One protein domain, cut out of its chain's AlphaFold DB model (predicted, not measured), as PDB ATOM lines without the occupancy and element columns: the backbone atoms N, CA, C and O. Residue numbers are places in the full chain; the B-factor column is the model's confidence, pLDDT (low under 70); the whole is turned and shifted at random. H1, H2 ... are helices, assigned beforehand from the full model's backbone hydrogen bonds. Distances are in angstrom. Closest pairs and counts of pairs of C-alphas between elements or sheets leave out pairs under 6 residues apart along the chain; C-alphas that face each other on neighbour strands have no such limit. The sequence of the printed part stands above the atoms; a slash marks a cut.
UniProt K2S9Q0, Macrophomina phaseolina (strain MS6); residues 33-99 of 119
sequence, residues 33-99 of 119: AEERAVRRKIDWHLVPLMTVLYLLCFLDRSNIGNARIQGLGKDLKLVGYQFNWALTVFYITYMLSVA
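What this domain is: This is residues 33 to 99 of the 119 residues of a protein of Macrophomina phaseolina (strain MS6) (UniProt K2S9Q0). One long helix, H1, makes most of the length of the printed part, and beyond its last residue the backbone turns through the very short H2 and folds back, with the shorter H3 running beside the later part of H1 like the short arm of a narrow V. Contacts between the arms are few, and residues 33 to 56 and 91 to 99 stand free. The printed part has 67 residues with three named helices, H1, H2, H3 in chain order, and no named strand: all helix. It is extended, a rod spanning 59 by 25 by 10 A, with a radius of gyration of the C-alphas of 17.6 A.

Where its parts are: H1, residues 33 to 69, runs 53.4 A from C-alpha 33 at (4.191, -20.762, -9.836). H2 is residues 72 to 76. H3, residues 82 to 98, runs 24.9 A to C-alpha 98 at (2.225, 5.975, -19.164).

How they stand to each other: H1 and H3 are close but not clearly touching, the closest C-alphas being those of Arg 61 and Phe 83, 7.5 A apart. They run opposite ways at a shallow tilt of 23 degrees. H1 and H2 are close but not clearly touching, closest at the C-alphas of Ala 67 and Gly 73, 7.6 A. H2 and H3 are apart. Every O i to N i+4 pair is within hydrogen-bond range in H2, against 31 of 33 in H1 and 11 of 13 in H3.

The domain as a whole: The C-alphas of Ala 33 and Asp 75 are the two farthest apart, 59.7 A. The printed part has no cut, and both links are tight. Mean pLDDT of the printed part is 70.5; residues 62, 65 and 67 to 99 are under 70.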
ATOM      1  N   ALA A  33       4.323 -21.133 -11.239       78.00
ATOM      2  CA  ALA A  33       4.191 -20.762  -9.836       78.00
ATOM      3  C   ALA A  33       4.759 -19.363  -9.531       78.00
ATOM      4  O   ALA A  33       4.167 -18.617  -8.746       78.00
ATOM      5  N   GLU A  34       5.873 -18.995 -10.161       81.50
ATOM      6  CA  GLU A  34       6.540 -17.702  -9.984       81.50
ATOM      7  C   GLU A  34       5.733 -16.589 -10.654       81.50
ATOM      8  O   GLU A  34       5.487 -15.547 -10.042       81.50
ATOM      9  N   GLU A  35       5.198 -16.848 -11.848       80.94
ATOM     10  CA  GLU A  35       4.310 -15.918 -12.550       80.94
ATOM     11  C   GLU A  35       3.059 -15.592 -11.713       80.94
ATOM     12  O   GLU A  35       2.699 -14.425 -11.523       80.94
ATOM     13  N   ARG A  36       2.419 -16.614 -11.122       80.50
ATOM     14  CA  ARG A  36       1.250 -16.424 -10.245       80.50
ATOM     15  C   ARG A  36       1.589 -15.635  -8.982       80.50
ATOM     16  O   ARG A  36       0.751 -14.860  -8.513       80.50
ATOM     17  N   ALA A  37       2.781 -15.817  -8.418       83.00
ATOM     18  CA  ALA A  37       3.216 -15.079  -7.236       83.00
ATOM     19  C   ALA A  37       3.417 -13.588  -7.545       83.00
ATOM     20  O   ALA A  37       2.940 -12.735  -6.790       83.00
ATOM     21  N   VAL A  38       4.048 -13.271  -8.678       85.19
ATOM     22  CA  VAL A  38       4.244 -11.890  -9.140       85.19
ATOM     23  C   VAL A  38       2.904 -11.229  -9.455       85.19
ATOM     24  O   VAL A  38       2.642 -10.126  -8.975       85.19
ATOM     25  N   ARG A  39       2.006 -11.917 -10.167       81.31
ATOM     26  CA  ARG A  39       0.670 -11.395 -10.493       81.31
ATOM     27  C   ARG A  39      -0.138 -11.071  -9.234       81.31
ATOM     28  O   ARG A  39      -0.649  -9.966  -9.103       81.31
ATOM     29  N   ARG A  40      -0.137 -11.967  -8.240       84.94
ATOM     30  CA  ARG A  40      -0.776 -11.706  -6.938       84.94
ATOM     31  C   ARG A  40      -0.148 -10.526  -6.203       84.94
ATOM     32  O   ARG A  40      -0.865  -9.780  -5.547       84.94
ATOM     33  N   LYS A  41       1.173 -10.350  -6.294       82.38
ATOM     34  CA  LYS A  41       1.873  -9.211  -5.684       82.38
ATOM     35  C   LYS A  41       1.412  -7.892  -6.305       82.38
ATOM     36  O   LYS A  41       1.193  -6.933  -5.571       82.38
ATOM     37  N   ILE A  42       1.242  -7.858  -7.624       85.44
ATOM     38  CA  ILE A  42       0.751  -6.686  -8.358       85.44
ATOM     39  C   ILE A  42      -0.706  -6.406  -7.986       85.44
ATOM     40  O   ILE A  42      -1.021  -5.289  -7.578       85.44
ATOM     41  N   ASP A  43      -1.568  -7.421  -8.024       86.88
ATOM     42  CA  ASP A  43      -2.990  -7.280  -7.692       86.88
ATOM     43  C   ASP A  43      -3.189  -6.765  -6.256       86.88
ATOM     44  O   ASP A  43      -4.024  -5.896  -6.016       86.88
ATOM     45  N   TRP A  44      -2.359  -7.206  -5.306       87.94
ATOM     46  CA  TRP A  44      -2.410  -6.749  -3.912       87.94
ATOM     47  C   TRP A  44      -2.111  -5.264  -3.709       87.94
ATOM     48  O   TRP A  44      -2.524  -4.715  -2.693       87.94
ATOM     49  N   HIS A  45      -1.408  -4.610  -4.632       80.31
ATOM     50  CA  HIS A  45      -1.141  -3.171  -4.553       80.31
ATOM     51  C   HIS A  45      -2.087  -2.382  -5.461       80.31
ATOM     52  O   HIS A  45      -2.581  -1.323  -5.072       80.31
ATOM     53  N   LEU A  46      -2.385  -2.916  -6.647       80.50
ATOM     54  CA  LEU A  46      -3.231  -2.268  -7.640       80.50
ATOM     55  C   LEU A  46      -4.688  -2.189  -7.172       80.50
ATOM     56  O   LEU A  46      -5.292  -1.122  -7.209       80.50
ATOM     57  N   VAL A  47      -5.248  -3.301  -6.690       84.50
ATOM     58  CA  VAL A  47      -6.662  -3.393  -6.304       84.50
ATOM     59  C   VAL A  47      -7.022  -2.440  -5.158       84.50
ATOM     60  O   VAL A  47      -7.981  -1.682  -5.328       84.50
ATOM     61  N   PRO A  48      -6.304  -2.386  -4.016       79.44
ATOM     62  CA  PRO A  48      -6.666  -1.458  -2.945       79.44
ATOM     63  C   PRO A  48      -6.462   0.004  -3.346       79.44
ATOM     64  O   PRO A  48      -7.297   0.839  -3.008       79.44
ATOM     65  N   LEU A  49      -5.415   0.320  -4.114       78.75
ATOM     66  CA  LEU A  49      -5.181   1.682  -4.590       78.75
ATOM     67  C   LEU A  49      -6.304   2.140  -5.530       78.75
ATOM     68  O   LEU A  49      -6.860   3.220  -5.334       78.75
ATOM     69  N   MET A  50      -6.705   1.298  -6.487       75.75
ATOM     70  CA  MET A  50      -7.835   1.587  -7.375       75.75
ATOM     71  C   MET A  50      -9.153   1.695  -6.611       75.75
ATOM     72  O   MET A  50      -9.959   2.569  -6.913       75.75
ATOM     73  N   THR A  51      -9.357   0.863  -5.590       81.00
ATOM     74  CA  THR A  51     -10.566   0.904  -4.758       81.00
ATOM     75  C   THR A  51     -10.661   2.220  -3.988       81.00
ATOM     76  O   THR A  51     -11.714   2.853  -3.988       81.00
ATOM     77  N   VAL A  52      -9.564   2.678  -3.377       79.19
ATOM     78  CA  VAL A  52      -9.525   3.951  -2.640       79.19
ATOM     79  C   VAL A  52      -9.691   5.142  -3.581       79.19
ATOM     80  O   VAL A  52     -10.496   6.023  -3.290       79.19
ATOM     81  N   LEU A  53      -8.994   5.163  -4.722       77.44
ATOM     82  CA  LEU A  53      -9.157   6.227  -5.720       77.44
ATOM     83  C   LEU A  53     -10.588   6.276  -6.254       77.44
ATOM     84  O   LEU A  53     -11.151   7.359  -6.394       77.44
ATOM     85  N   TYR A  54     -11.195   5.120  -6.517       73.69
ATOM     86  CA  TYR A  54     -12.579   5.030  -6.962       73.69
ATOM     87  C   TYR A  54     -13.546   5.569  -5.904       73.69
ATOM     88  O   TYR A  54     -14.430   6.367  -6.220       73.69
ATOM     89  N   LEU A  55     -13.345   5.193  -4.639       75.25
ATOM     90  CA  LEU A  55     -14.171   5.654  -3.527       75.25
ATOM     91  C   LEU A  55     -14.026   7.164  -3.305       75.25
ATOM     92  O   LEU A  55     -15.019   7.844  -3.063       75.25
ATOM     93  N   LEU A  56     -12.815   7.702  -3.451       71.19
ATOM     94  CA  LEU A  56     -12.539   9.131  -3.340       71.19
ATOM     95  C   LEU A  56     -13.143   9.923  -4.509       71.19
ATOM     96  O   LEU A  56     -13.771  10.950  -4.275       71.19
ATOM     97  N   CYS A  57     -13.046   9.421  -5.744       74.62
ATOM     98  CA  CYS A  57     -13.732   9.992  -6.912       74.62
ATOM     99  C   CYS A  57     -15.255  10.007  -6.723       74.62
ATOM    100  O   CYS A  57     -15.939  10.959  -7.106       74.62
ATOM    101  N   PHE A  58     -15.805   8.950  -6.124       70.81
ATOM    102  CA  PHE A  58     -17.227   8.872  -5.821       70.81
ATOM    103  C   PHE A  58     -17.632   9.844  -4.705       70.81
ATOM    104  O   PHE A  58     -18.650  10.526  -4.831       70.81
ATOM    105  N   LEU A  59     -16.822   9.955  -3.648       75.44
ATOM    106  CA  LEU A  59     -17.032  10.885  -2.541       75.44
ATOM    107  C   LEU A  59     -16.962  12.342  -3.014       75.44
ATOM    108  O   LEU A  59     -17.820  13.136  -2.644       75.44
ATOM    109  N   ASP A  60     -16.010  12.683  -3.881       75.12
ATOM    110  CA  ASP A  60     -15.890  14.020  -4.470       75.12
ATOM    111  C   ASP A  60     -17.137  14.369  -5.303       75.12
ATOM    112  O   ASP A  60     -17.763  15.420  -5.128       75.12
ATOM    113  N   ARG A  61     -17.614  13.417  -6.119       70.81
ATOM    114  CA  ARG A  61     -18.846  13.582  -6.904       70.81
ATOM    115  C   ARG A  61     -20.100  13.695  -6.027       70.81
ATOM    116  O   ARG A  61     -21.000  14.474  -6.351       70.81
ATOM    117  N   SER A  62     -20.170  12.932  -4.938       69.00
ATOM    118  CA  SER A  62     -21.286  12.937  -3.983       69.00
ATOM    119  C   SER A  62     -21.326  14.227  -3.159       69.00
ATOM    120  O   SER A  62     -22.381  14.850  -3.032       69.00
ATOM    121  N   ASN A  63     -20.171  14.695  -2.687       73.69
ATOM    122  CA  ASN A  63     -20.056  15.899  -1.872       73.69
ATOM    123  C   ASN A  63     -20.372  17.165  -2.682       73.69
ATOM    124  O   ASN A  63     -21.126  18.015  -2.206       73.69
ATOM    125  N   ILE A  64     -19.916  17.262  -3.938       71.06
ATOM    126  CA  ILE A  64     -20.321  18.349  -4.851       71.06
ATOM    127  C   ILE A  64     -21.812  18.234  -5.210       71.06
ATOM    128  O   ILE A  64     -22.510  19.245  -5.328       71.06
ATOM    129  N   GLY A  65     -22.337  17.013  -5.353       69.44
ATOM    130  CA  GLY A  65     -23.764  16.760  -5.570       69.44
ATOM    131  C   GLY A  65     -24.642  17.318  -4.445       69.44
ATOM    132  O   GLY A  65     -25.610  18.027  -4.724       69.44
ATOM    133  N   ASN A  66     -24.262  17.068  -3.190       71.75
ATOM    134  CA  ASN A  66     -24.941  17.600  -2.007       71.75
ATOM    135  C   ASN A  66     -24.776  19.121  -1.879       71.75
ATOM    136  O   ASN A  66     -25.756  19.816  -1.613       71.75
ATOM    137  N   ALA A  67     -23.584  19.659  -2.158       69.25
ATOM    138  CA  ALA A  67     -23.335  21.102  -2.161       69.25
ATOM    139  C   ALA A  67     -24.194  21.849  -3.202       69.25
ATOM    140  O   ALA A  67     -24.674  22.955  -2.951       69.25
ATOM    141  N   ARG A  68     -24.466  21.228  -4.359       62.62
ATOM    142  CA  ARG A  68     -25.379  21.773  -5.378       62.62
ATOM    143  C   ARG A  68     -26.825  21.858  -4.884       62.62
ATOM    144  O   ARG A  68     -27.496  22.842  -5.185       62.62
ATOM    145  N   ILE A  69     -27.302  20.857  -4.140       66.56
ATOM    146  CA  ILE A  69     -28.663  20.844  -3.570       66.56
ATOM    147  C   ILE A  69     -28.784  21.863  -2.426       66.56
ATOM    148  O   ILE A  69     -29.820  22.509  -2.296       66.56
ATOM    149  N   GLN A  70     -27.711  22.079  -1.659       68.06
ATOM    150  CA  GLN A  70     -27.642  23.082  -0.588       68.06
ATOM    151  C   GLN A  70     -27.553  24.542  -1.077       68.06
ATOM    152  O   GLN A  70     -27.460  25.450  -0.261       68.06
ATOM    153  N   GLY A  71     -27.615  24.802  -2.388       64.62
ATOM    154  CA  GLY A  71     -27.680  26.164  -2.932       64.62
ATOM    155  C   GLY A  71     -26.328  26.808  -3.247       64.62
ATOM    156  O   GLY A  71     -26.311  27.902  -3.809       64.62
ATOM    157  N   LEU A  72     -25.205  26.107  -3.032       60.00
ATOM    158  CA  LEU A  72     -23.851  26.627  -3.278       60.00
ATOM    159  C   LEU A  72     -23.608  27.032  -4.748       60.00
ATOM    160  O   LEU A  72     -22.800  27.909  -5.040       60.00
ATOM    161  N   GLY A  73     -24.351  26.445  -5.695       58.53
ATOM    162  CA  GLY A  73     -24.322  26.852  -7.106       58.53
ATOM    163  C   GLY A  73     -24.877  28.261  -7.370       58.53
ATOM    164  O   GLY A  73     -24.435  28.913  -8.315       58.53
ATOM    165  N   LYS A  74     -25.810  28.752  -6.537       57.19
ATOM    166  CA  LYS A  74     -26.340  30.125  -6.617       57.19
ATOM    167  C   LYS A  74     -25.386  31.133  -5.979       57.19
ATOM    168  O   LYS A  74     -25.212  32.208  -6.543       57.19
ATOM    169  N   ASP A  75     -24.734  30.754  -4.881       56.97
ATOM    170  CA  ASP A  75     -23.787  31.625  -4.175       56.97
ATOM    171  C   ASP A  75     -22.442  31.762  -4.900       56.97
ATOM    172  O   ASP A  75     -21.823  32.823  -4.850       56.97
ATOM    173  N   LEU A  76     -22.003  30.728  -5.632       61.41
ATOM    174  CA  LEU A  76     -20.682  30.709  -6.271       61.41
ATOM    175  C   LEU A  76     -20.705  30.773  -7.812       61.41
ATOM    176  O   LEU A  76     -19.649  30.783  -8.435       61.41
ATOM    177  N   LYS A  77     -21.882  30.846  -8.456       55.97
ATOM    178  CA  LYS A  77     -22.053  30.853  -9.935       55.97
ATOM    179  C   LYS A  77     -21.357  29.687 -10.665       55.97
ATOM    180  O   LYS A  77     -20.995  29.804 -11.835       55.97
ATOM    181  N   LEU A  78     -21.168  28.546 -10.007       55.75
ATOM    182  CA  LEU A  78     -20.537  27.381 -10.624       55.75
ATOM    183  C   LEU A  78     -21.550  26.619 -11.492       55.75
ATOM    184  O   LEU A  78     -22.435  25.923 -10.992       55.75
ATOM    185  N   VAL A  79     -21.422  26.772 -12.814       53.25
ATOM    186  CA  VAL A  79     -22.310  26.182 -13.827       53.25
ATOM    187  C   VAL A  79     -21.715  24.894 -14.407       53.25
ATOM    188  O   VAL A  79     -20.606  24.882 -14.935       53.25
ATOM    189  N   GLY A  80     -22.507  23.817 -14.400       65.31
ATOM    190  CA  GLY A  80     -22.413  22.727 -15.380       65.31
ATOM    191  C   GLY A  80     -21.147  21.856 -15.348       65.31
ATOM    192  O   GLY A  80     -21.087  20.863 -14.627       65.31
ATOM    193  N   TYR A  81     -20.184  22.172 -16.220       52.69
ATOM    194  CA  TYR A  81     -19.218  21.246 -16.841       52.69
ATOM    195  C   TYR A  81     -18.064  20.763 -15.940       52.69
ATOM    196  O   TYR A  81     -17.208  19.995 -16.372       52.69
ATOM    197  N   GLN A  82     -18.035  21.167 -14.673       58.31
ATOM    198  CA  GLN A  82     -16.924  20.864 -13.759       58.31
ATOM    199  C   GLN A  82     -16.841  19.383 -13.384       58.31
ATOM    200  O   GLN A  82     -15.768  18.864 -13.102       58.31
ATOM    201  N   PHE A  83     -17.955  18.664 -13.502       56.50
ATOM    202  CA  PHE A  83     -17.965  17.211 -13.358       56.50
ATOM    203  C   PHE A  83     -17.252  16.479 -14.505       56.50
ATOM    204  O   PHE A  83     -16.716  15.397 -14.284       56.50
ATOM    205  N   ASN A  84     -17.211  17.053 -15.714       60.53
ATOM    206  CA  ASN A  84     -16.410  16.492 -16.808       60.53
ATOM    207  C   ASN A  84     -14.910  16.751 -16.600       60.53
ATOM    208  O   ASN A  84     -14.095  15.945 -17.040       60.53
ATOM    209  N   TRP A  85     -14.547  17.811 -15.872       62.41
ATOM    210  CA  TRP A  85     -13.150  18.150 -15.585       62.41
ATOM    211  C   TRP A  85     -12.440  17.085 -14.735       62.41
ATOM    212  O   TRP A  85     -11.288  16.752 -14.999       62.41
ATOM    213  N   ALA A  86     -13.131  16.490 -13.757       63.59
ATOM    214  CA  ALA A  86     -12.557  15.424 -12.929       63.59
ATOM    215  C   ALA A  86     -12.150  14.192 -13.764       63.59
ATOM    216  O   ALA A  86     -11.074  13.628 -13.568       63.59
ATOM    217  N   LEU A  87     -12.972  13.819 -14.753       65.31
ATOM    218  CA  LEU A  87     -12.676  12.713 -15.669       65.31
ATOM    219  C   LEU A  87     -11.505  13.043 -16.604       65.31
ATOM    220  O   LEU A  87     -10.640  12.195 -16.818       65.31
ATOM    221  N   THR A  88     -11.429  14.270 -17.129       68.81
ATOM    222  CA  THR A  88     -10.322  14.672 -18.012       68.81
ATOM    223  C   THR A  88      -8.994  14.766 -17.267       68.81
ATOM    224  O   THR A  88      -7.978  14.340 -17.806       68.81
ATOM    225  N   VAL A  89      -8.979  15.245 -16.018       67.31
ATOM    226  CA  VAL A  89      -7.759  15.286 -15.188       67.31
ATOM    227  C   VAL A  89      -7.229  13.876 -14.915       67.31
ATOM    228  O   VAL A  89      -6.018  13.656 -14.970       67.31
ATOM    229  N   PHE A  90      -8.115  12.902 -14.697       67.38
ATOM    230  CA  PHE A  90      -7.720  11.505 -14.514       67.38
ATOM    231  C   PHE A  90      -7.084  10.917 -15.786       67.38
ATOM    232  O   PHE A  90      -6.007  10.326 -15.721       67.38
ATOM    233  N   TYR A  91      -7.690  11.152 -16.955       66.31
ATOM    234  CA  TYR A  91      -7.133  10.722 -18.245       66.31
ATOM    235  C   TYR A  91      -5.792  11.389 -18.573       66.31
ATOM    236  O   TYR A  91      -4.880  10.718 -19.052       66.31
ATOM    237  N   ILE A  92      -5.642  12.685 -18.289       65.81
ATOM    238  CA  ILE A  92      -4.389  13.420 -18.504       65.81
ATOM    239  C   ILE A  92      -3.285  12.876 -17.591       65.81
ATOM    240  O   ILE A  92      -2.176  12.628 -18.054       65.81
ATOM    241  N   THR A  93      -3.592  12.629 -16.315       66.06
ATOM    242  CA  THR A  93      -2.627  12.061 -15.360       66.06
ATOM    243  C   THR A  93      -2.195  10.655 -15.779       66.06
ATOM    244  O   THR A  93      -1.006  10.347 -15.751       66.06
ATOM    245  N   TYR A  94      -3.132   9.822 -16.249       67.31
ATOM    246  CA  TYR A  94      -2.822   8.500 -16.794       67.31
ATOM    247  C   TYR A  94      -1.901   8.590 -18.018       67.31
ATOM    248  O   TYR A  94      -0.858   7.937 -18.038       67.31
ATOM    249  N   MET A  95      -2.225   9.451 -18.987       67.69
ATOM    250  CA  MET A  95      -1.398   9.668 -20.183       67.69
ATOM    251  C   MET A  95       0.018  10.140 -19.833       67.69
ATOM    252  O   MET A  95       0.979   9.637 -20.403       67.69
ATOM    253  N   LEU A  96       0.163  11.041 -18.857       66.38
ATOM    254  CA  LEU A  96       1.468  11.511 -18.374       66.38
ATOM    255  C   LEU A  96       2.243  10.443 -17.587       66.38
ATOM    256  O   LEU A  96       3.467  10.468 -17.569       66.38
ATOM    257  N   SER A  97       1.556   9.513 -16.923       63.28
ATOM    258  CA  SER A  97       2.204   8.429 -16.174       63.28
ATOM    259  C   SER A  97       2.650   7.263 -17.065       63.28
ATOM    260  O   SER A  97       3.682   6.651 -16.802       63.28
ATOM    261  N   VAL A  98       1.898   6.981 -18.136       63.22
ATOM    262  CA  VAL A  98       2.225   5.975 -19.164       63.22
ATOM    263  C   VAL A  98       3.285   6.481 -20.128       63.22
ATOM    264  O   VAL A  98       4.092   5.693 -20.614       63.22
ATOM    265  N   ALA A  99       3.295   7.786 -20.390       62.03
ATOM    266  CA  ALA A  99       4.379   8.459 -21.069       62.03
ATOM    267  C   ALA A  99       5.254   9.140 -20.012       62.03
ATOM    268  O   ALA A  99       5.150  10.360 -19.860       62.03
TER     269      ALA A  99